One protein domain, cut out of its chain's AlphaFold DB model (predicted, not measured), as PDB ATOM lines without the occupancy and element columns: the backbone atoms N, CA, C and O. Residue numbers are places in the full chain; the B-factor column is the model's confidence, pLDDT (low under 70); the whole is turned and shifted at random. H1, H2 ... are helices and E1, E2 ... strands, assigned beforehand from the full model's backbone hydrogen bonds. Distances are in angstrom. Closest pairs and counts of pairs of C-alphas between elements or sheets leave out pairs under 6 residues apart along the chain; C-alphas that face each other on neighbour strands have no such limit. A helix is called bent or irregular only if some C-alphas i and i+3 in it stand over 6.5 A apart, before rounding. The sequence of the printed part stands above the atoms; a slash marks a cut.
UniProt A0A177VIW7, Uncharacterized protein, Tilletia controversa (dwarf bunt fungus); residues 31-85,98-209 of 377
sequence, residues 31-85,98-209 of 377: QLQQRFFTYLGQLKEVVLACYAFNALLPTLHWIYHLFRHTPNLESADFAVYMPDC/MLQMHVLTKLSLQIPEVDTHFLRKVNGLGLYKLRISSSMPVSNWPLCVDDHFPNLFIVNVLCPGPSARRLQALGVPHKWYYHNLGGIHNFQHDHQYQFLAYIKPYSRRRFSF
ATOM      1  N   GLN A  31      42.573  27.131 -37.908       85.56
ATOM      2  CA  GLN A  31      41.340  27.748 -38.397       85.56
ATOM      3  C   GLN A  31      40.792  27.031 -39.640       85.56
ATOM      4  O   GLN A  31      39.579  26.848 -39.758       85.56
ATOM      5  N   LEU A  32      41.664  26.605 -40.559       84.62
ATOM      6  CA  LEU A  32      41.271  25.864 -41.754       84.62
ATOM      7  C   LEU A  32      40.762  24.464 -41.390       84.62
ATOM      8  O   LEU A  32      39.711  24.064 -41.887       84.62
ATOM      9  N   GLN A  33      41.439  23.770 -40.470       84.38
ATOM     10  CA  GLN A  33      41.006  22.453 -39.979       84.38
ATOM     11  C   GLN A  33      39.623  22.526 -39.325       84.38
ATOM     12  O   GLN A  33      38.729  21.748 -39.655       84.38
ATOM     13  N   GLN A  34      39.408  23.507 -38.444       84.31
ATOM     14  CA  GLN A  34      38.108  23.716 -37.805       84.31
ATOM     15  C   GLN A  34      37.006  23.989 -38.830       84.31
ATOM     16  O   GLN A  34      35.914  23.426 -38.725       84.31
ATOM     17  N   ARG A  35      37.285  24.821 -39.841       85.56
ATOM     18  CA  ARG A  35      36.341  25.080 -40.934       85.56
ATOM     19  C   ARG A  35      36.045  23.803 -41.708       85.56
ATOM     20  O   ARG A  35      34.875  23.496 -41.900       85.56
ATOM     21  N   PHE A  36      37.071  23.050 -42.097       87.19
ATOM     22  CA  PHE A  36      36.930  21.782 -42.808       87.19
ATOM     23  C   PHE A  36      36.008  20.817 -42.055       87.19
ATOM     24  O   PHE A  36      34.971  20.441 -42.589       87.19
ATOM     25  N   PHE A  37      36.293  20.517 -40.786       87.50
ATOM     26  CA  PHE A  37      35.450  19.623 -39.987       87.50
ATOM     27  C   PHE A  37      34.036  20.163 -39.750       87.50
ATOM     28  O   PHE A  37      33.082  19.388 -39.727       87.50
ATOM     29  N   THR A  38      33.869  21.484 -39.646       87.69
ATOM     30  CA  THR A  38      32.532  22.101 -39.585       87.69
ATOM     31  C   THR A  38      31.744  21.835 -40.871       87.69
ATOM     32  O   THR A  38      30.561  21.504 -40.803       87.69
ATOM     33  N   TYR A  39      32.390  21.917 -42.041       87.06
ATOM     34  CA  TYR A  39      31.756  21.590 -43.323       87.06
ATOM     35  C   TYR A  39      31.384  20.110 -43.444       87.06
ATOM     36  O   TYR A  39      30.384  19.793 -44.086       87.06
ATOM     37  N   LEU A  40      32.135  19.212 -42.804       91.25
ATOM     38  CA  LEU A  40      31.832  17.780 -42.811       91.25
ATOM     39  C   LEU A  40      30.668  17.393 -41.883       91.25
ATOM     40  O   LEU A  40      30.146  16.290 -42.001       91.25
ATOM     41  N   GLY A  41      30.182  18.279 -41.008       91.75
ATOM     42  CA  GLY A  41      29.106  17.949 -40.058       91.75
ATOM     43  C   GLY A  41      27.791  17.459 -40.686       91.75
ATOM     44  O   GLY A  41      26.989  16.797 -40.023       91.75
ATOM     45  N   GLN A  42      27.567  17.758 -41.969       92.75
ATOM     46  CA  GLN A  42      26.374  17.355 -42.730       92.75
ATOM     47  C   GLN A  42      26.621  16.176 -43.683       92.75
ATOM     48  O   GLN A  42      25.758  15.825 -44.489       92.75
ATOM     49  N   LEU A  43      27.800  15.571 -43.595       96.69
ATOM     50  CA  LEU A  43      28.227  14.491 -44.461       96.69
ATOM     51  C   LEU A  43      27.482  13.199 -44.118       96.69
ATOM     52  O   LEU A  43      27.448  12.772 -42.965       96.69
ATOM     53  N   LYS A  44      26.897  12.581 -45.143       97.38
ATOM     54  CA  LYS A  44      26.161  11.313 -45.067       97.38
ATOM     55  C   LYS A  44      26.988  10.146 -45.585       97.38
ATOM     56  O   LYS A  44      26.842   9.030 -45.094       97.38
ATOM     57  N   GLU A  45      27.867  10.392 -46.552       98.31
ATOM     58  CA  GLU A  45      28.707   9.356 -47.148       98.31
ATOM     59  C   GLU A  45      30.159   9.815 -47.276       98.31
ATOM     60  O   GLU A  45      30.442  10.891 -47.813       98.31
ATOM     61  N   VAL A  46      31.074   8.957 -46.824       98.25
ATOM     62  CA  VAL A  46      32.515   9.095 -47.048       98.25
ATOM     63  C   VAL A  46      33.035   7.861 -47.753       98.25
ATOM     64  O   VAL A  46      32.785   6.738 -47.314       98.25
ATOM     65  N   VAL A  47      33.815   8.086 -48.803       98.56
ATOM     66  CA  VAL A  47      34.622   7.060 -49.449       98.56
ATOM     67  C   VAL A  47      36.043   7.581 -49.617       98.56
ATOM     68  O   VAL A  47      36.245   8.626 -50.233       98.56
ATOM     69  N   LEU A  48      37.016   6.838 -49.106       98.25
ATOM     70  CA  LEU A  48      38.442   7.079 -49.293       98.25
ATOM     71  C   LEU A  48      39.089   5.774 -49.748       98.25
ATOM     72  O   LEU A  48      39.088   4.799 -49.006       98.25
ATOM     73  N   ALA A  49      39.639   5.752 -50.955       98.50
ATOM     74  CA  ALA A  49      40.415   4.629 -51.459       98.50
ATOM     75  C   ALA A  49      41.756   5.127 -51.997       98.50
ATOM     76  O   ALA A  49      41.762   5.938 -52.925       98.50
ATOM     77  N   CYS A  50      42.871   4.656 -51.443       98.19
ATOM     78  CA  CYS A  50      44.216   5.052 -51.854       98.19
ATOM     79  C   CYS A  50      45.258   3.952 -51.638       98.19
ATOM     80  O   CYS A  50      45.002   2.969 -50.941       98.19
ATOM     81  N   TYR A  51      46.433   4.120 -52.256       97.94
ATOM     82  CA  TYR A  51      47.564   3.227 -52.015       97.94
ATOM     83  C   TYR A  51      48.118   3.477 -50.613       97.94
ATOM     84  O   TYR A  51      48.062   2.585 -49.776       97.94
ATOM     85  N   ALA A  52      48.544   4.709 -50.328       96.94
ATOM     86  CA  ALA A  52      49.001   5.138 -49.009       96.94
ATOM     87  C   ALA A  52      48.224   6.359 -48.513       96.94
ATOM     88  O   ALA A  52      47.781   7.199 -49.306       96.94
ATOM     89  N   PHE A  53      48.072   6.473 -47.195       96.25
ATOM     90  CA  PHE A  53      47.447   7.621 -46.549       96.25
ATOM     91  C   PHE A  53      48.417   8.250 -45.549       96.25
ATOM     92  O   PHE A  53      48.589   7.777 -44.434       96.25
ATOM     93  N   ASN A  54      49.063   9.332 -45.968       93.38
ATOM     94  CA  ASN A  54      50.066  10.039 -45.185       93.38
ATOM     95  C   ASN A  54      49.428  11.287 -44.569       93.38
ATOM     96  O   ASN A  54      49.341  12.336 -45.212       93.38
ATOM     97  N   ALA A  55      48.960  11.178 -43.332       90.62
ATOM     98  CA  ALA A  55      48.445  12.300 -42.555       90.62
ATOM     99  C   ALA A  55      49.327  12.550 -41.324       90.62
ATOM    100  O   ALA A  55      50.158  11.723 -40.968       90.62
ATOM    101  N   LEU A  56      49.125  13.684 -40.648       87.31
ATOM    102  CA  LEU A  56      49.802  13.984 -39.375       87.31
ATOM    103  C   LEU A  56      49.510  12.958 -38.269       87.31
ATOM    104  O   LEU A  56      50.286  12.810 -37.333       87.31
ATOM    105  N   LEU A  57      48.346  12.314 -38.348       89.06
ATOM    106  CA  LEU A  57      47.895  11.301 -37.407       89.06
ATOM    107  C   LEU A  57      47.857   9.949 -38.124       89.06
ATOM    108  O   LEU A  57      47.533   9.934 -39.316       89.06
ATOM    109  N   PRO A  58      48.070   8.828 -37.409       91.62
ATOM    110  CA  PRO A  58      47.852   7.505 -37.982       91.62
ATOM    111  C   PRO A  58      46.443   7.393 -38.583       91.62
ATOM    112  O   PRO A  58      45.489   7.979 -38.055       91.62
ATOM    113  N   THR A  59      46.291   6.618 -39.651       94.38
ATOM    114  CA  THR A  59      45.068   6.495 -40.452       94.38
ATOM    115  C   THR A  59      43.830   6.271 -39.581       94.38
ATOM    116  O   THR A  59      42.837   6.989 -39.711       94.38
ATOM    117  N   LEU A  60      43.884   5.338 -38.621       94.38
ATOM    118  CA  LEU A  60      42.751   5.058 -37.726       94.38
ATOM    119  C   LEU A  60      42.408   6.228 -36.786       94.38
ATOM    120  O   LEU A  60      41.225   6.477 -36.537       94.38
ATOM    121  N   HIS A  61      43.409   6.979 -36.311       92.56
ATOM    122  CA  HIS A  61      43.187   8.185 -35.502       92.56
ATOM    123  C   HIS A  61      42.504   9.259 -36.344       92.56
ATOM    124  O   HIS A  61      41.515   9.859 -35.922       92.56
ATOM    125  N   TRP A  62      42.988   9.466 -37.569       93.25
ATOM    126  CA  TRP A  62      42.393  10.425 -38.488       93.25
ATOM    127  C   TRP A  62      40.929  10.078 -38.802       93.25
ATOM    128  O   TRP A  62      40.057  10.944 -38.707       93.25
ATOM    129  N   ILE A  63      40.631   8.802 -39.081       95.81
ATOM    130  CA  ILE A  63      39.260   8.317 -39.318       95.81
ATOM    131  C   ILE A  63      38.380   8.514 -38.079       95.81
ATOM    132  O   ILE A  63      37.226   8.923 -38.201       95.81
ATOM    133  N   TYR A  64      38.905   8.267 -36.879       95.62
ATOM    134  CA  TYR A  64      38.176   8.518 -35.638       95.62
ATOM    135  C   TYR A  64      37.801   9.996 -35.481       95.62
ATOM    136  O   TYR A  64      36.645  10.310 -35.182       95.62
ATOM    137  N   HIS A  65      38.741  10.917 -35.724       93.00
ATOM    138  CA  HIS A  65      38.450  12.352 -35.683       93.00
ATOM    139  C   HIS A  65      37.430  12.747 -36.747       93.00
ATOM    140  O   HIS A  65      36.507  13.506 -36.452       93.00
ATOM    141  N   LEU A  66      37.542  12.192 -37.954       95.44
ATOM    142  CA  LEU A  66      36.543  12.377 -38.994       95.44
ATOM    143  C   LEU A  66      35.153  11.946 -38.501       95.44
ATOM    144  O   LEU A  66      34.242  12.768 -38.498       95.44
ATOM    145  N   PHE A  67      35.001  10.720 -37.992       96.94
ATOM    146  CA  PHE A  67      33.722  10.217 -37.473       96.94
ATOM    147  C   PHE A  67      33.160  11.071 -36.341       96.94
ATOM    148  O   PHE A  67      31.962  11.346 -36.306       96.94
ATOM    149  N   ARG A  68      34.023  11.561 -35.448       94.88
ATOM    150  CA  ARG A  68      33.635  12.482 -34.376       94.88
ATOM    151  C   ARG A  68      33.005  13.772 -34.904       94.88
ATOM    152  O   ARG A  68      32.104  14.312 -34.265       94.88
ATOM    153  N   HIS A  69      33.473  14.264 -36.047       94.50
ATOM    154  CA  HIS A  69      32.960  15.471 -36.691       94.50
ATOM    155  C   HIS A  69      31.820  15.205 -37.682       94.50
ATOM    156  O   HIS A  69      31.188  16.157 -38.131       94.50
ATOM    157  N   THR A  70      31.502  13.941 -37.976       96.12
ATOM    158  CA  THR A  70      30.432  13.539 -38.901       96.12
ATOM    159  C   THR A  70      29.406  12.621 -38.218       96.12
ATOM    160  O   THR A  70      29.257  11.462 -38.607       96.12
ATOM    161  N   PRO A  71      28.652  13.096 -37.206       94.31
ATOM    162  CA  PRO A  71      27.711  12.251 -36.456       94.31
ATOM    163  C   PRO A  71      26.525  11.747 -37.299       94.31
ATOM    164  O   PRO A  71      25.870  10.771 -36.937       94.31
ATOM    165  N   ASN A  72      26.249  12.405 -38.429       95.00
ATOM    166  CA  ASN A  72      25.164  12.066 -39.354       95.00
ATOM    167  C   ASN A  72      25.596  11.098 -40.469       95.00
ATOM    168  O   ASN A  72      24.860  10.916 -41.438       95.00
ATOM    169  N   LEU A  73      26.790  10.509 -40.361       97.62
ATOM    170  CA  LEU A  73      27.337   9.636 -41.388       97.62
ATOM    171  C   LEU A  73      26.525   8.336 -41.478       97.62
ATOM    172  O   LEU A  73      26.440   7.569 -40.521       97.62
ATOM    173  N   GLU A  74      25.942   8.082 -42.645       97.81
ATOM    174  CA  GLU A  74      25.121   6.908 -42.951       97.81
ATOM    175  C   GLU A  74      25.971   5.759 -43.515       97.81
ATOM    176  O   GLU A  74      25.658   4.582 -43.303       97.81
ATOM    177  N   SER A  75      27.045   6.087 -44.238       98.31
ATOM    178  CA  SER A  75      27.932   5.121 -44.889       98.31
ATOM    179  C   SER A  75      29.381   5.600 -44.902       98.31
ATOM    180  O   SER A  75      29.665   6.741 -45.263       98.31
ATOM    181  N   ALA A  76      30.302   4.697 -44.577       98.62
ATOM    182  CA  ALA A  76      31.733   4.962 -44.590       98.62
ATOM    183  C   ALA A  76      32.501   3.811 -45.250       98.62
ATOM    184  O   ALA A  76      32.296   2.649 -44.889       98.62
ATOM    185  N   ASP A  77      33.377   4.128 -46.200       98.69
ATOM    186  CA  ASP A  77      34.230   3.163 -46.897       98.69
ATOM    187  C   ASP A  77      35.668   3.679 -46.971       98.69
ATOM    188  O   ASP A  77      35.945   4.663 -47.653       98.69
ATOM    189  N   PHE A  78      36.571   3.018 -46.256       98.56
ATOM    190  CA  PHE A  78      37.999   3.314 -46.250       98.56
ATOM    191  C   PHE A  78      38.758   2.113 -46.789       98.56
ATOM    192  O   PHE A  78      38.599   1.002 -46.284       98.56
ATOM    193  N   ALA A  79      39.584   2.342 -47.800       98.50
ATOM    194  CA  ALA A  79      40.471   1.358 -48.389       98.50
ATOM    195  C   ALA A  79      41.866   1.966 -48.538       98.50
ATOM    196  O   ALA A  79      42.114   2.747 -49.451       98.50
ATOM    197  N   VAL A  80      42.760   1.620 -47.620       98.06
ATOM    198  CA  VAL A  80      44.164   2.029 -47.627       98.06
ATOM    199  C   VAL A  80      44.983   0.753 -47.725       98.06
ATOM    200  O   VAL A  80      44.738  -0.188 -46.976       98.06
ATOM    201  N   TYR A  81      45.890   0.671 -48.694       97.56
ATOM    202  CA  TYR A  81      46.638  -0.561 -48.949       97.56
ATOM    203  C   TYR A  81      47.938  -0.636 -48.145       97.56
ATOM    204  O   TYR A  81      48.240  -1.667 -47.546       97.56
ATOM    205  N   MET A  82      48.714   0.446 -48.150       96.75
ATOM    206  CA  MET A  82      49.988   0.543 -47.454       96.75
ATOM    207  C   MET A  82      49.742   0.717 -45.949       96.75
ATOM    208  O   MET A  82      48.895   1.534 -45.578       96.75
ATOM    209  N   PRO A  83      50.477  -0.013 -45.093       94.44
ATOM    210  CA  PRO A  83      50.431   0.207 -43.658       94.44
ATOM    211  C   PRO A  83      50.944   1.597 -43.257       94.44
ATOM    212  O   PRO A  83      51.809   2.169 -43.925       94.44
ATOM    213  N   ASP A  84      50.442   2.116 -42.139       91.44
ATOM    214  CA  ASP A  84      50.916   3.364 -41.543       91.44
ATOM    215  C   ASP A  84      52.401   3.244 -41.156       91.44
ATOM    216  O   ASP A  84      52.841   2.265 -40.551       91.44
ATOM    217  N   CYS A  85      53.186   4.289 -41.424       84.06
ATOM    218  CA  CYS A  85      54.579   4.364 -40.969       84.06
ATOM    219  C   CYS A  85      54.706   4.655 -39.459       84.06
ATOM    220  O   CYS A  85      55.768   4.463 -38.862       84.06
ATOM    221  N   MET A  98      33.756   7.350 -26.636       95.31
ATOM    222  CA  MET A  98      32.911   6.565 -27.537       95.31
ATOM    223  C   MET A  98      32.148   7.465 -28.524       95.31
ATOM    224  O   MET A  98      31.446   8.396 -28.125       95.31
ATOM    225  N   LEU A  99      32.246   7.153 -29.816       96.50
ATOM    226  CA  LEU A  99      31.572   7.831 -30.920       96.50
ATOM    227  C   LEU A  99      30.119   7.364 -31.031       96.50
ATOM    228  O   LEU A  99      29.859   6.176 -31.209       96.50
ATOM    229  N   GLN A 100      29.168   8.294 -30.975       95.94
ATOM    230  CA  GLN A 100      27.743   7.998 -31.152       95.94
ATOM    231  C   GLN A 100      27.377   8.068 -32.639       95.94
ATOM    232  O   GLN A 100      27.098   9.138 -33.169       95.94
ATOM    233  N   MET A 101      27.394   6.918 -33.314       95.75
ATOM    234  CA  MET A 101      27.211   6.788 -34.766       95.75
ATOM    235  C   MET A 101      25.882   6.085 -35.076       95.75
ATOM    236  O   MET A 101      25.827   5.085 -35.787       95.75
ATOM    237  N   HIS A 102      24.782   6.562 -34.492       93.25
ATOM    238  CA  HIS A 102      23.497   5.853 -34.535       93.25
ATOM    239  C   HIS A 102      22.888   5.730 -35.940       93.25
ATOM    240  O   HIS A 102      22.127   4.796 -36.184       93.25
ATOM    241  N   VAL A 103      23.233   6.649 -36.850       95.31
ATOM    242  CA  VAL A 103      22.763   6.656 -38.247       95.31
ATOM    243  C   VAL A 103      23.644   5.797 -39.157       95.31
ATOM    244  O   VAL A 103      23.255   5.503 -40.284       95.31
ATOM    245  N   LEU A 104      24.819   5.363 -38.690       97.56
ATOM    246  CA  LEU A 104      25.755   4.598 -39.504       97.56
ATOM    247  C   LEU A 104      25.162   3.235 -39.838       97.56
ATOM    248  O   LEU A 104      24.993   2.390 -38.967       97.56
ATOM    249  N   THR A 105      24.878   3.020 -41.117       97.19
ATOM    250  CA  THR A 105      24.268   1.792 -41.633       97.19
ATOM    251  C   THR A 105      25.312   0.856 -42.239       97.19
ATOM    252  O   THR A 105      25.218  -0.365 -42.082       97.19
ATOM    253  N   LYS A 106      26.339   1.413 -42.896       98.25
ATOM    254  CA  LYS A 106      27.397   0.662 -43.586       98.25
ATOM    255  C   LYS A 106      28.770   1.157 -43.161       98.25
ATOM    256  O   LYS A 106      29.044   2.352 -43.235       98.25
ATOM    257  N   LEU A 107      29.640   0.225 -42.798       98.69
ATOM    258  CA  LEU A 107      31.038   0.498 -42.495       98.69
ATOM    259  C   LEU A 107      31.922  -0.499 -43.240       98.69
ATOM    260  O   LEU A 107      31.741  -1.710 -43.118       98.69
ATOM    261  N   SER A 108      32.861   0.012 -44.024       98.69
ATOM    262  CA  SER A 108      33.874  -0.759 -44.733       98.69
ATOM    263  C   SER A 108      35.245  -0.204 -44.364       98.69
ATOM    264  O   SER A 108      35.511   0.975 -44.576       98.69
ATOM    265  N   LEU A 109      36.079  -1.041 -43.753       98.50
ATOM    266  CA  LEU A 109      37.428  -0.712 -43.303       98.50
ATOM    267  C   LEU A 109      38.393  -1.737 -43.886       98.50
ATOM    268  O   LEU A 109      38.486  -2.862 -43.406       98.50
ATOM    269  N   GLN A 110      39.076  -1.368 -44.955       98.38
ATOM    270  CA  GLN A 110      40.118  -2.160 -45.590       98.38
ATOM    271  C   GLN A 110      41.441  -1.446 -45.337       98.38
ATOM    272  O   GLN A 110      41.882  -0.659 -46.162       98.38
ATOM    273  N   ILE A 111      41.988  -1.631 -44.137       97.56
ATOM    274  CA  ILE A 111      43.162  -0.914 -43.625       97.56
ATOM    275  C   ILE A 111      44.025  -1.958 -42.900       97.56
ATOM    276  O   ILE A 111      43.469  -2.684 -42.073       97.56
ATOM    277  N   PRO A 112      45.336  -2.078 -43.169       96.44
ATOM    278  CA  PRO A 112      46.166  -3.164 -42.639       96.44
ATOM    279  C   PRO A 112      46.114  -3.306 -41.108       96.44
ATOM    280  O   PRO A 112      46.036  -4.418 -40.587       96.44
ATOM    281  N   GLU A 113      46.073  -2.188 -40.388       94.50
ATOM    282  CA  GLU A 113      46.126  -2.111 -38.925       94.50
ATOM    283  C   GLU A 113      44.758  -2.205 -38.249       94.50
ATOM    284  O   GLU A 113      44.685  -2.148 -37.022       94.50
ATOM    285  N   VAL A 114      43.655  -2.293 -39.002       95.12
ATOM    286  CA  VAL A 114      42.328  -2.236 -38.381       95.12
ATOM    287  C   VAL A 114      42.099  -3.432 -37.462       95.12
ATOM    288  O   VAL A 114      42.290  -4.590 -37.841       95.12
ATOM    289  N   ASP A 115      41.637  -3.143 -36.252       93.62
ATOM    290  CA  ASP A 115      41.277  -4.121 -35.240       93.62
ATOM    291  C   ASP A 115      39.996  -3.695 -34.498       93.62
ATOM    292  O   ASP A 115      39.308  -2.719 -34.829       93.62
ATOM    293  N   THR A 116      39.653  -4.442 -33.457       95.12
ATOM    294  CA  THR A 116      38.491  -4.169 -32.611       95.12
ATOM    295  C   THR A 116      38.720  -3.087 -31.558       95.12
ATOM    296  O   THR A 116      37.732  -2.629 -30.983       95.12
ATOM    297  N   HIS A 117      39.947  -2.603 -31.313       93.94
ATOM    298  CA  HIS A 117      40.145  -1.420 -30.467       93.94
ATOM    299  C   HIS A 117      39.437  -0.211 -31.085       93.94
ATOM    300  O   HIS A 117      38.699   0.487 -30.389       93.94
ATOM    301  N   PHE A 118      39.582  -0.010 -32.400       94.56
ATOM    302  CA  PHE A 118      38.842   1.023 -33.135       94.56
ATOM    303  C   PHE A 118      37.327   0.797 -33.057       94.56
ATOM    304  O   PHE A 118      36.574   1.701 -32.694       94.56
ATOM    305  N   LEU A 119      36.869  -0.427 -33.335       95.88
ATOM    306  CA  LEU A 119      35.437  -0.737 -33.384       95.88
ATOM    307  C   LEU A 119      34.743  -0.579 -32.027       95.88
ATOM    308  O   LEU A 119      33.610  -0.106 -31.987       95.88
ATOM    309  N   ARG A 120      35.423  -0.891 -30.915       95.50
ATOM    310  CA  ARG A 120      34.922  -0.664 -29.547       95.50
ATOM    311  C   ARG A 120      34.626   0.812 -29.263       95.50
ATOM    312  O   ARG A 120      33.778   1.105 -28.426       95.50
ATOM    313  N   LYS A 121      35.291   1.742 -29.957       95.75
ATOM    314  CA  LYS A 121      35.030   3.184 -29.837       95.75
ATOM    315  C   LYS A 121      33.865   3.654 -30.711       95.75
ATOM    316  O   LYS A 121      33.440   4.792 -30.556       95.75
ATOM    317  N   VAL A 122      33.315   2.815 -31.590       96.62
ATOM    318  CA  VAL A 122      32.183   3.151 -32.466       96.62
ATOM    319  C   VAL A 122      30.894   2.544 -31.916       96.62
ATOM    320  O   VAL A 122      30.682   1.337 -32.008       96.62
ATOM    321  N   ASN A 123      29.986   3.379 -31.405       95.75
ATOM    322  CA  ASN A 123      28.623   2.973 -31.058       95.75
ATOM    323  C   ASN A 123      27.698   3.092 -32.280       95.75
ATOM    324  O   ASN A 123      26.973   4.077 -32.456       95.75
ATOM    325  N   GLY A 124      27.765   2.087 -33.152       94.56
ATOM    326  CA  GLY A 124      27.001   2.005 -34.395       94.56
ATOM    327  C   GLY A 124      25.706   1.214 -34.240       94.56
ATOM    328  O   GLY A 124      25.578   0.147 -34.832       94.56
ATOM    329  N   LEU A 125      24.739   1.705 -33.457       92.75
ATOM    330  CA  LEU A 125      23.482   0.969 -33.230       92.75
ATOM    331  C   LEU A 125      22.746   0.642 -34.537       92.75
ATOM    332  O   LEU A 125      22.163  -0.430 -34.637       92.75
ATOM    333  N   GLY A 126      22.782   1.527 -35.536       92.50
ATOM    334  CA  GLY A 126      22.171   1.325 -36.855       92.50
ATOM    335  C   GLY A 126      22.974   0.445 -37.820       92.50
ATOM    336  O   GLY A 126      22.508   0.191 -38.933       92.50
ATOM    337  N   LEU A 127      24.162  -0.025 -37.421       96.12
ATOM    338  CA  LEU A 127      25.092  -0.695 -38.322       96.12
ATOM    339  C   LEU A 127      24.543  -2.061 -38.731       96.12
ATOM    340  O   LEU A 127      24.418  -2.961 -37.903       96.12
ATOM    341  N   TYR A 128      24.240  -2.220 -40.020       95.19
ATOM    342  CA  TYR A 128      23.688  -3.463 -40.568       95.19
ATOM    343  C   TYR A 128      24.701  -4.235 -41.417       95.19
ATOM    344  O   TYR A 128      24.604  -5.461 -41.524       95.19
ATOM    345  N   LYS A 129      25.659  -3.531 -42.036       97.62
ATOM    346  CA  LYS A 129      26.695  -4.113 -42.895       97.62
ATOM    347  C   LYS A 129      28.073  -3.657 -42.449       97.62
ATOM    348  O   LYS A 129      28.369  -2.464 -42.475       97.62
ATOM    349  N   LEU A 130      28.918  -4.631 -42.133       98.50
ATOM    350  CA  LEU A 130      30.308  -4.418 -41.761       98.50
ATOM    351  C   LEU A 130      31.220  -5.186 -42.716       98.50
ATOM    352  O   LEU A 130      31.041  -6.385 -42.930       98.50
ATOM    353  N   ARG A 131      32.199  -4.500 -43.297       98.62
ATOM    354  CA  ARG A 131      33.292  -5.112 -44.050       98.62
ATOM    355  C   ARG A 131      34.605  -4.721 -43.397       98.62
ATOM    356  O   ARG A 131      34.843  -3.538 -43.187       98.62
ATOM    357  N   ILE A 132      35.443  -5.701 -43.096       98.44
ATOM    358  CA  ILE A 132      36.764  -5.486 -42.517       98.44
ATOM    359  C   ILE A 132      37.785  -6.279 -43.329       98.44
ATOM    360  O   ILE A 132      37.572  -7.458 -43.604       98.44
ATOM    361  N   SER A 133      38.882  -5.633 -43.703       98.38
ATOM    362  CA  SER A 133      40.086  -6.273 -44.219       98.38
ATOM    363  C   SER A 133      41.278  -5.740 -43.444       98.38
ATOM    364  O   SER A 133      41.500  -4.534 -43.447       98.38
ATOM    365  N   SER A 134      42.010  -6.635 -42.792       97.56
ATOM    366  CA  SER A 134      43.128  -6.337 -41.901       97.56
ATOM    367  C   SER A 134      44.250  -7.342 -42.127       97.56
ATOM    368  O   SER A 134      43.985  -8.524 -42.363       97.56
ATOM    369  N   SER A 135      45.498  -6.899 -42.013       97.06
ATOM    370  CA  SER A 135      46.653  -7.799 -41.941       97.06
ATOM    371  C   SER A 135      46.916  -8.298 -40.518       97.06
ATOM    372  O   SER A 135      47.690  -9.235 -40.336       97.06
ATOM    373  N   MET A 136      46.274  -7.707 -39.505       95.75
ATOM    374  CA  MET A 136      46.464  -8.079 -38.102       95.75
ATOM    375  C   MET A 136      45.788  -9.418 -37.776       95.75
ATOM    376  O   MET A 136      44.586  -9.563 -38.026       95.75
ATOM    377  N   PRO A 137      46.503 -10.385 -37.165       97.12
ATOM    378  CA  PRO A 137      45.904 -11.635 -36.716       97.12
ATOM    379  C   PRO A 137      44.772 -11.405 -35.717       97.12
ATOM    380  O   PRO A 137      44.894 -10.607 -34.785       97.12
ATOM    381  N   VAL A 138      43.688 -12.168 -35.860       97.38
ATOM    382  CA  VAL A 138      42.514 -12.074 -34.982       97.38
ATOM    383  C   VAL A 138      42.833 -12.402 -33.519       97.38
ATOM    384  O   VAL A 138      42.147 -11.929 -32.621       97.38
ATOM    385  N   SER A 139      43.889 -13.175 -33.250       96.69
ATOM    386  CA  SER A 139      44.373 -13.450 -31.890       96.69
ATOM    387  C   SER A 139      44.771 -12.184 -31.130       96.69
ATOM    388  O   SER A 139      44.724 -12.171 -29.904       96.69
ATOM    389  N   ASN A 140      45.143 -11.125 -31.855       95.06
ATOM    390  CA  ASN A 140      45.571  -9.849 -31.287       95.06
ATOM    391  C   ASN A 140      44.395  -8.883 -31.100       95.06
ATOM    392  O   ASN A 140      44.566  -7.806 -30.536       95.06
ATOM    393  N   TRP A 141      43.203  -9.237 -31.587       95.62
ATOM    394  CA  TRP A 141      42.027  -8.384 -31.504       95.62
ATOM    395  C   TRP A 141      41.386  -8.518 -30.121       95.62
ATOM    396  O   TRP A 141      40.982  -9.620 -29.735       95.62
ATOM    397  N   PRO A 142      41.207  -7.427 -29.363       94.38
ATOM    398  CA  PRO A 142      40.452  -7.503 -28.122       94.38
ATOM    399  C   PRO A 142      38.961  -7.771 -28.394       94.38
ATOM    400  O   PRO A 142      38.382  -7.282 -29.357       94.38
ATOM    401  N   LEU A 143      38.274  -8.510 -27.530       96.19
ATOM    402  CA  LEU A 143      36.870  -8.871 -27.780       96.19
ATOM    403  C   LEU A 143      35.923  -7.671 -27.619       96.19
ATOM    404  O   LEU A 143      35.849  -7.096 -26.539       96.19
ATOM    405  N   CYS A 144      35.155  -7.270 -28.625       97.00
ATOM    406  CA  CYS A 144      34.036  -6.350 -28.395       97.00
ATOM    407  C   CYS A 144      33.065  -6.928 -27.352       97.00
ATOM    408  O   CYS A 144      32.992  -8.142 -27.159       97.00
ATOM    409  N   VAL A 145      32.324  -6.049 -26.673       95.88
ATOM    410  CA  VAL A 145      31.251  -6.489 -25.773       95.88
ATOM    411  C   VAL A 145      30.210  -7.289 -26.556       95.88
ATOM    412  O   VAL A 145      30.000  -7.044 -27.747       95.88
ATOM    413  N   ASP A 146      29.555  -8.239 -25.896       94.19
ATOM    414  CA  ASP A 146      28.466  -8.985 -26.519       94.19
ATOM    415  C   ASP A 146      27.402  -8.012 -27.047       94.19
ATOM    416  O   ASP A 146      27.020  -7.054 -26.374       94.19
ATOM    417  N   ASP A 147      26.932  -8.261 -28.265       92.06
ATOM    418  CA  ASP A 147      25.937  -7.439 -28.958       92.06
ATOM    419  C   ASP A 147      26.372  -5.994 -29.226       92.06
ATOM    420  O   ASP A 147      25.516  -5.125 -29.400       92.06
ATOM    421  N   HIS A 148      27.682  -5.734 -29.342       95.00
ATOM    422  CA  HIS A 148      28.223  -4.399 -29.642       95.00
ATOM    423  C   HIS A 148      27.549  -3.722 -30.849       95.00
ATOM    424  O   HIS A 148      27.256  -2.529 -30.820       95.00
ATOM    425  N   PHE A 149      27.228  -4.498 -31.893       95.00
ATOM    426  CA  PHE A 149      26.437  -4.051 -33.044       95.00
ATOM    427  C   PHE A 149      25.118  -4.839 -33.133       95.00
ATOM    428  O   PHE A 149      25.045  -5.867 -33.812       95.00
ATOM    429  N   PRO A 150      24.041  -4.391 -32.465       92.38
ATOM    430  CA  PRO A 150      22.836  -5.203 -32.296       92.38
ATOM    431  C   PRO A 150      22.057  -5.442 -33.599       92.38
ATOM    432  O   PRO A 150      21.386  -6.470 -33.720       92.38
ATOM    433  N   ASN A 151      22.155  -4.522 -34.567       92.81
ATOM    434  CA  ASN A 151      21.489  -4.597 -35.873       92.81
ATOM    435  C   ASN A 151      22.350  -5.229 -36.978       92.81
ATOM    436  O   ASN A 151      21.933  -5.246 -38.140       92.81
ATOM    437  N   LEU A 152      23.532  -5.744 -36.637       95.06
ATOM    438  CA  LEU A 152      24.451  -6.310 -37.612       95.06
ATOM    439  C   LEU A 152      23.807  -7.519 -38.296       95.06
ATOM    440  O   LEU A 152      23.414  -8.478 -37.638       95.06
ATOM    441  N   PHE A 153      23.686  -7.461 -39.621       95.25
ATOM    442  CA  PHE A 153      23.038  -8.495 -40.430       95.25
ATOM    443  C   PHE A 153      24.043  -9.253 -41.290       95.25
ATOM    444  O   PHE A 153      23.954 -10.471 -41.421       95.25
ATOM    445  N   ILE A 154      24.995  -8.533 -41.879       96.94
ATOM    446  CA  ILE A 154      25.995  -9.103 -42.774       96.94
ATOM    447  C   ILE A 154      27.378  -8.594 -42.394       96.94
ATOM    448  O   ILE A 154      27.598  -7.390 -42.232       96.94
ATOM    449  N   VAL A 155      28.309  -9.532 -42.266       98.12
ATOM    450  CA  VAL A 155      29.699  -9.259 -41.917       98.12
ATOM    451  C   VAL A 155      30.592  -9.915 -42.949       98.12
ATOM    452  O   VAL A 155      30.428 -11.090 -43.253       98.12
ATOM    453  N   ASN A 156      31.538  -9.161 -43.485       98.56
ATOM    454  CA  ASN A 156      32.570  -9.684 -44.362       98.56
ATOM    455  C   ASN A 156      33.938  -9.371 -43.747       98.56
ATOM    456  O   ASN A 156      34.328  -8.206 -43.725       98.56
ATOM    457  N   VAL A 157      34.633 -10.383 -43.226       98.19
ATOM    458  CA  VAL A 157      35.915 -10.211 -42.527       98.19
ATOM    459  C   VAL A 157      37.033 -10.960 -43.238       98.19
ATOM    460  O   VAL A 157      36.972 -12.178 -43.422       98.19
ATOM    461  N   LEU A 158      38.095 -10.233 -43.560       98.19
ATOM    462  CA  LEU A 158      39.364 -10.749 -44.048       98.19
ATOM    463  C   LEU A 158      40.459 -10.371 -43.042       98.19
ATOM    464  O   LEU A 158      40.826  -9.208 -42.942       98.19
ATOM    465  N   CYS A 159      40.941 -11.338 -42.267       97.69
ATOM    466  CA  CYS A 159      42.126 -11.193 -41.419       97.69
ATOM    467  C   CYS A 159      42.710 -12.581 -41.101       97.69
ATOM    468  O   CYS A 159      41.982 -13.570 -41.220       97.69
ATOM    469  N   PRO A 160      43.993 -12.706 -40.726       98.31
ATOM    470  CA  PRO A 160      44.574 -14.000 -40.371       98.31
ATOM    471  C   PRO A 160      43.937 -14.627 -39.116       98.31
ATOM    472  O   PRO A 160      43.737 -13.949 -38.107       98.31
ATOM    473  N   GLY A 161      43.651 -15.933 -39.166       97.94
ATOM    474  CA  GLY A 161      43.173 -16.749 -38.032       97.94
ATOM    475  C   GLY A 161      41.764 -17.333 -38.226       97.94
ATOM    476  O   GLY A 161      41.181 -17.163 -39.305       97.94
ATOM    477  N   PRO A 162      41.176 -18.012 -37.220       98.12
ATOM    478  CA  PRO A 162      39.969 -18.811 -37.410       98.12
ATOM    479  C   PRO A 162      38.729 -17.946 -37.606       98.12
ATOM    480  O   PRO A 162      38.480 -17.008 -36.847       98.12
ATOM    481  N   SER A 163      37.888 -18.299 -38.577       98.06
ATOM    482  CA  SER A 163      36.691 -17.523 -38.938       98.06
ATOM    483  C   SER A 163      35.718 -17.292 -37.779       98.06
ATOM    484  O   SER A 163      35.194 -16.187 -37.625       98.06
ATOM    485  N   ALA A 164      35.506 -18.291 -36.918       97.81
ATOM    486  CA  ALA A 164      34.621 -18.131 -35.765       97.81
ATOM    487  C   ALA A 164      35.172 -17.115 -34.747       97.81
ATOM    488  O   ALA A 164      34.413 -16.322 -34.186       97.81
ATOM    489  N   ARG A 165      36.501 -17.073 -34.557       98.06
ATOM    490  CA  ARG A 165      37.163 -16.100 -33.673       98.06
ATOM    491  C   ARG A 165      37.015 -14.674 -34.191       98.06
ATOM    492  O   ARG A 165      36.841 -13.770 -33.383       98.06
ATOM    493  N   ARG A 166      36.980 -14.476 -35.515       97.75
ATOM    494  CA  ARG A 166      36.741 -13.156 -36.135       97.75
ATOM    495  C   ARG A 166      35.386 -12.585 -35.738       97.75
ATOM    496  O   ARG A 166      35.300 -11.426 -35.357       97.75
ATOM    497  N   LEU A 167      34.333 -13.403 -35.770       98.06
ATOM    498  CA  LEU A 167      32.994 -12.969 -35.353       98.06
ATOM    499  C   LEU A 167      32.867 -12.822 -33.835       98.06
ATOM    500  O   LEU A 167      32.207 -11.894 -33.371       98.06
ATOM    501  N   GLN A 168      33.527 -13.692 -33.065       97.38
ATOM    502  CA  GLN A 168      33.591 -13.559 -31.609       97.38
ATOM    503  C   GLN A 168      34.271 -12.245 -31.198       97.38
ATOM    504  O   GLN A 168      33.774 -11.553 -30.315       97.38
ATOM    505  N   ALA A 169      35.361 -11.863 -31.870       97.75
ATOM    506  CA  ALA A 169      36.053 -10.601 -31.625       97.75
ATOM    507  C   ALA A 169      35.162  -9.381 -31.897       97.75
ATOM    508  O   ALA A 169      35.285  -8.371 -31.214       97.75
ATOM    509  N   LEU A 170      34.207  -9.488 -32.824       97.44
ATOM    510  CA  LEU A 170      33.212  -8.447 -33.100       97.44
ATOM    511  C   LEU A 170      32.048  -8.411 -32.094       97.44
ATOM    512  O   LEU A 170      31.141  -7.595 -32.257       97.44
ATOM    513  N   GLY A 171      32.058  -9.263 -31.063       96.81
ATOM    514  CA  GLY A 171      30.998  -9.323 -30.055       96.81
ATOM    515  C   GLY A 171      29.728 -10.006 -30.559       96.81
ATOM    516  O   GLY A 171      28.652  -9.796 -30.004       96.81
ATOM    517  N   VAL A 172      29.813 -10.796 -31.638       96.44
ATOM    518  CA  VAL A 172      28.668 -11.556 -32.147       96.44
ATOM    519  C   VAL A 172      28.563 -12.876 -31.372       96.44
ATOM    520  O   VAL A 172      29.508 -13.664 -31.385       96.44
ATOM    521  N   PRO A 173      27.423 -13.191 -30.736       95.12
ATOM    522  CA  PRO A 173      27.197 -14.477 -30.083       95.12
ATOM    523  C   PRO A 173      27.202 -15.669 -31.051       95.12
ATOM    524  O   PRO A 173      26.572 -15.642 -32.110       95.12
ATOM    525  N   HIS A 174      27.814 -16.781 -30.628       95.81
ATOM    526  CA  HIS A 174      27.942 -18.010 -31.429       95.81
ATOM    527  C   HIS A 174      26.614 -18.530 -32.000       95.81
ATOM    528  O   HIS A 174      26.523 -18.868 -33.183       95.81
ATOM    529  N   LYS A 175      25.547 -18.504 -31.193       94.62
ATOM    530  CA  LYS A 175      24.183 -18.906 -31.586       94.62
ATOM    531  C   LYS A 175      23.652 -18.201 -32.843       94.62
ATOM    532  O   LYS A 175      22.663 -18.652 -33.416       94.62
ATOM    533  N   TRP A 176      24.263 -17.100 -33.274       94.62
ATOM    534  CA  TRP A 176      23.813 -16.329 -34.429       94.62
ATOM    535  C   TRP A 176      24.599 -16.551 -35.693       94.62
ATOM    536  O   TRP A 176      24.061 -16.266 -36.759       94.62
ATOM    537  N   TYR A 177      25.808 -17.087 -35.595       96.38
ATOM    538  CA  TYR A 177      26.644 -17.320 -36.762       96.38
ATOM    539  C   TYR A 177      27.056 -18.776 -36.951       96.38
ATOM    540  O   TYR A 177      27.641 -19.055 -37.990       96.38
ATOM    541  N   TYR A 178      26.732 -19.697 -36.030       96.38
ATOM    542  CA  TYR A 178      27.130 -21.114 -36.123       96.38
ATOM    543  C   TYR A 178      26.797 -21.757 -37.480       96.38
ATOM    544  O   TYR A 178      27.545 -22.586 -37.974       96.38
ATOM    545  N   HIS A 179      25.701 -21.332 -38.112       96.62
ATOM    546  CA  HIS A 179      25.256 -21.814 -39.420       96.62
ATOM    547  C   HIS A 179      26.128 -21.359 -40.605       96.62
ATOM    548  O   HIS A 179      25.965 -21.885 -41.697       96.62
ATOM    549  N   ASN A 180      27.002 -20.367 -40.413       97.00
ATOM    550  CA  ASN A 180      27.995 -19.951 -41.411       97.00
ATOM    551  C   ASN A 180      29.300 -20.750 -41.280       97.00
ATOM    552  O   ASN A 180      30.209 -20.558 -42.083       97.00
ATOM    553  N   LEU A 181      29.432 -21.577 -40.238       96.81
ATOM    554  CA  LEU A 181      30.631 -22.371 -40.017       96.81
ATOM    555  C   LEU A 181      30.577 -23.653 -40.852       96.81
ATOM    556  O   LEU A 181      29.510 -24.228 -41.061       96.81
ATOM    557  N   GLY A 182      31.737 -24.104 -41.314       95.44
ATOM    558  CA  GLY A 182      31.891 -25.290 -42.155       95.44
ATOM    559  C   GLY A 182      33.312 -25.846 -42.090       95.44
ATOM    560  O   GLY A 182      34.046 -25.558 -41.148       95.44
ATOM    561  N   GLY A 183      33.714 -26.625 -43.100       95.06
ATOM    562  CA  GLY A 183      35.025 -27.286 -43.123       95.06
ATOM    563  C   GLY A 183      36.200 -26.314 -42.969       95.06
ATOM    564  O   GLY A 183      37.012 -26.486 -42.070       95.06
ATOM    565  N   ILE A 184      36.253 -25.257 -43.786       95.81
ATOM    566  CA  ILE A 184      37.331 -24.249 -43.740       95.81
ATOM    567  C   ILE A 184      37.055 -23.190 -42.661       95.81
ATOM    568  O   ILE A 184      37.916 -22.870 -41.846       95.81
ATOM    569  N   HIS A 185      35.838 -22.645 -42.639       97.38
ATOM    570  CA  HIS A 185      35.452 -21.570 -41.727       97.38
ATOM    571  C   HIS A 185      34.969 -22.137 -40.387       97.38
ATOM    572  O   HIS A 185      33.778 -22.370 -40.203       97.38
ATOM    573  N   ASN A 186      35.877 -22.360 -39.436       96.94
ATOM    574  CA  ASN A 186      35.542 -22.934 -38.126       96.94
ATOM    575  C   ASN A 186      36.300 -22.247 -36.961       96.94
ATOM    576  O   ASN A 186      36.747 -21.103 -37.086       96.94
ATOM    577  N   PHE A 187      36.359 -22.902 -35.795       97.38
ATOM    578  CA  PHE A 187      37.006 -22.399 -34.572       97.38
ATOM    579  C   PHE A 187      38.506 -22.687 -34.466       97.38
ATOM    580  O   PHE A 187      39.169 -22.059 -33.642       97.38
ATOM    581  N   GLN A 188      39.008 -23.649 -35.234       97.00
ATOM    582  CA  GLN A 188      40.333 -24.250 -35.076       97.00
ATOM    583  C   GLN A 188      41.253 -23.965 -36.264       97.00
ATOM    584  O   GLN A 188      42.456 -23.837 -36.086       97.00
ATOM    585  N   HIS A 189      40.701 -23.886 -37.472       97.06
ATOM    586  CA  HIS A 189      41.476 -23.777 -38.694       97.06
ATOM    587  C   HIS A 189      41.867 -22.324 -38.963       97.06
ATOM    588  O   HIS A 189      41.022 -21.484 -39.288       97.06
ATOM    589  N   ASP A 190      43.160 -22.046 -38.841       97.00
ATOM    590  CA  ASP A 190      43.753 -20.771 -39.218       97.00
ATOM    591  C   ASP A 190      43.847 -20.659 -40.739       97.00
ATOM    592  O   ASP A 190      44.409 -21.516 -41.414       97.00
ATOM    593  N   HIS A 191      43.312 -19.573 -41.290       97.12
ATOM    594  CA  HIS A 191      43.425 -19.270 -42.713       97.12
ATOM    595  C   HIS A 191      43.383 -17.757 -42.950       97.12
ATOM    596  O   HIS A 191      43.046 -16.977 -42.057       97.12
ATOM    597  N   GLN A 192      43.687 -17.336 -44.178       97.12
ATOM    598  CA  GLN A 192      43.640 -15.932 -44.610       97.12
ATOM    599  C   GLN A 192      42.546 -15.664 -45.655       97.12
ATOM    600  O   GLN A 192      42.513 -14.608 -46.264       97.12
ATOM    601  N   TYR A 193      41.620 -16.602 -45.868       97.31
ATOM    602  CA  TYR A 193      40.483 -16.383 -46.769       97.31
ATOM    603  C   TYR A 193      39.456 -15.397 -46.219       97.31
ATOM    604  O   TYR A 193      39.235 -15.318 -45.007       97.31
ATOM    605  N   GLN A 194      38.784 -14.701 -47.132       97.12
ATOM    606  CA  GLN A 194      37.651 -13.838 -46.830       97.12
ATOM    607  C   GLN A 194      36.491 -14.665 -46.266       97.12
ATOM    608  O   GLN A 194      36.159 -15.716 -46.804       97.12
ATOM    609  N   PHE A 195      35.872 -14.192 -45.185       97.94
ATOM    610  CA  PHE A 195      34.738 -14.862 -44.555       97.94
ATOM    611  C   PHE A 195      33.506 -13.959 -44.569       97.94
ATOM    612  O   PHE A 195      33.461 -12.933 -43.885       97.94
ATOM    613  N   LEU A 196      32.505 -14.352 -45.357       98.19
ATOM    614  CA  LEU A 196      31.193 -13.720 -45.390       98.19
ATOM    615  C   LEU A 196      30.241 -14.480 -44.464       98.19
ATOM    616  O   LEU A 196      30.005 -15.667 -44.661       98.19
ATOM    617  N   ALA A 197      29.666 -13.785 -43.487       97.81
ATOM    618  CA  ALA A 197      28.732 -14.355 -42.530       97.81
ATOM    619  C   ALA A 197      27.435 -13.546 -42.449       97.81
ATOM    620  O   ALA A 197      27.440 -12.312 -42.399       97.81
ATOM    621  N   TYR A 198      26.319 -14.267 -42.371       97.06
ATOM    622  CA  TYR A 198      24.993 -13.724 -42.103       97.06
ATOM    623  C   TYR A 198      24.631 -13.940 -40.632       97.06
ATOM    624  O   TYR A 198      24.754 -15.044 -40.104       97.06
ATOM    625  N   ILE A 199      24.171 -12.896 -39.948       95.38
ATOM    626  CA  ILE A 199      23.924 -12.926 -38.504       95.38
ATOM    627  C   ILE A 199      22.421 -13.096 -38.241       95.38
ATOM    628  O   ILE A 199      21.597 -12.284 -38.663       95.38
ATOM    629  N   LYS A 200      22.048 -14.187 -37.557       91.94
ATOM    630  CA  LYS A 200      20.664 -14.465 -37.126       91.94
ATOM    631  C   LYS A 200      20.351 -13.792 -35.771       91.94
ATOM    632  O   LYS A 200      21.268 -13.453 -35.046       91.94
ATOM    633  N   PRO A 201      19.078 -13.650 -35.366       80.75
ATOM    634  CA  PRO A 201      17.898 -13.774 -36.205       80.75
ATOM    635  C   PRO A 201      17.772 -12.561 -37.132       80.75
ATOM    636  O   PRO A 201      17.909 -11.418 -36.707       80.75
ATOM    637  N   TYR A 202      17.415 -12.814 -38.392       72.94
ATOM    638  CA  TYR A 202      17.223 -11.769 -39.409       72.94
ATOM    639  C   TYR A 202      16.075 -10.797 -39.078       72.94
ATOM    640  O   TYR A 202      15.948  -9.735 -39.684       72.94
ATOM    641  N   SER A 203      15.230 -11.183 -38.118       56.91
ATOM    642  CA  SER A 203      14.066 -10.455 -37.629       56.91
ATOM    643  C   SER A 203      14.334  -9.616 -36.380       56.91
ATOM    644  O   SER A 203      13.368  -9.091 -35.818       56.91
ATOM    645  N   ARG A 204      15.594  -9.471 -35.919       62.19
ATOM    646  CA  ARG A 204      15.913  -8.485 -34.871       62.19
ATOM    647  C   ARG A 204      15.283  -7.167 -35.294       62.19
ATOM    648  O   ARG A 204      15.566  -6.690 -36.391       62.19
ATOM    649  N   ARG A 205      14.343  -6.663 -34.476       55.06
ATOM    650  CA  ARG A 205      13.640  -5.400 -34.720       55.06
ATOM    651  C   ARG A 205      14.721  -4.375 -35.001       55.06
ATOM    652  O   ARG A 205      15.414  -3.970 -34.073       55.06
ATOM    653  N   ARG A 206      14.883  -4.045 -36.283       59.78
ATOM    654  CA  ARG A 206      15.845  -3.061 -36.758       59.78
ATOM    655  C   ARG A 206      15.509  -1.828 -35.960       59.78
ATOM    656  O   ARG A 206      14.381  -1.354 -36.091       59.78
ATOM    657  N   PHE A 207      16.389  -1.424 -35.046       55.16
ATOM    658  CA  PHE A 207      16.173  -0.220 -34.253       55.16
ATOM    659  C   PHE A 207      15.886   0.882 -35.274       55.16
ATOM    660  O   PHE A 207      16.779   1.290 -36.014       55.16
ATOM    661  N   SER A 208      14.614   1.252 -35.422       55.25
ATOM    662  CA  SER A 208      14.216   2.326 -36.310       55.25
ATOM    663  C   SER A 208      14.754   3.551 -35.616       55.25
ATOM    664  O   SER A 208      14.211   3.955 -34.588       55.25
ATOM    665  N   PHE A 209      15.900   4.029 -36.089       56.84
ATOM    666  CA  PHE A 209      16.529   5.219 -35.563       56.84
ATOM    667  C   PHE A 209      15.470   6.319 -35.538       56.84
ATOM    668  O   PHE A 209      14.979   6.739 -36.584       56.84
TER     669      PHE A 209
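Overview. This is residues 31 to 85 and 98 to 209 of the 377 residues of an uncharacterized protein of Tilletia controversa (dwarf bunt fungus) (UniProt A0A177VIW7). One twisted wall of six strands has H2 over its E1 and E2 end and H4 over its E5 and E6 end, on one face; between these helices, farther from the strands, sits the short H3, and the other face is bare. H5 packs by the E6 edge, while H1 lies beyond the E1 edge at one end of the longest axis. The 167 printed residues run H1 E1 H2 E2 E3 H3 E4 E5 H4 H5 E6, five named helices and six named strands, of mixed class, with under half of the residues in named elements. The mixed sheet has the order E1 E2 E3 E4 E5 E6. The whole is compact, with a radius of gyration of the C-alphas of 16.0 A, and only just flat, spanning 55 by 39 by 22 A.

Along the chain. Find C-alpha 31 at (41.340, 27.748, -38.397); from there H1 runs to residue 40, 14.5 A. E1, residues 45 to 54, covers 21.5 A and bends by 104 degrees at residue 51. Next come H2, residues 59 to 69, 15.5 A, and E2, residues 75 to 80, 16.7 A. After the cut, look for E3 at 106 to 110, H3 at 116 to 120, E4 at 129 to 133 and E5 at 154 to 158. H4, 163 to 169, and H5, 174 to 180, precede E6, 195 to 198, which ends at C-alpha 198 (24.993, -13.724, -42.103).

Arrangement. Start at the sheet: E1 to E5 are parallel, with N 48 and O 77 at 2.8 A, N 78 and O 108 at 2.8 A, N 109 and O 131 at 2.8 A, and N 132 and O 156 at 2.8 A. E6 is antiparallel to E5, with N 155 and O 197 at 2.9 A. E1, H2, E2 and E3, H3, E4 are strand-helix-strand units, parallel neighbour strands joined through a helix, with right-handed crossovers. H2, H4 and H5 on one face of the sheet make two layers, helices over strands. H2 runs along the strands, 9.9 A high; H4 runs across them, 9.6 A high. H1 touches H2 only at their ends, C-alphas 37 and 69 being closest at 5.9 A. H5 is irregular, C-alphas 176 and 179 being 7.6 A apart. Every O i to N i+4 pair is within hydrogen-bond range in H1, H2, H3 and H4; H5 has 1 of 3, and 2 of 4 for O i to N i+3.

Size, cuts and confidence. The farthest C-alphas, of Gln 31 and Gly 183, are 55.6 A apart. Residues 86 to 97 are not printed, and C-alphas 85 and 98 are 25.6 A apart across this cut. The links E4 to E5 and H5 to E6 are long. Mean pLDDT of the printed part is 93.6; look for values under 70 at residues 203 to 209.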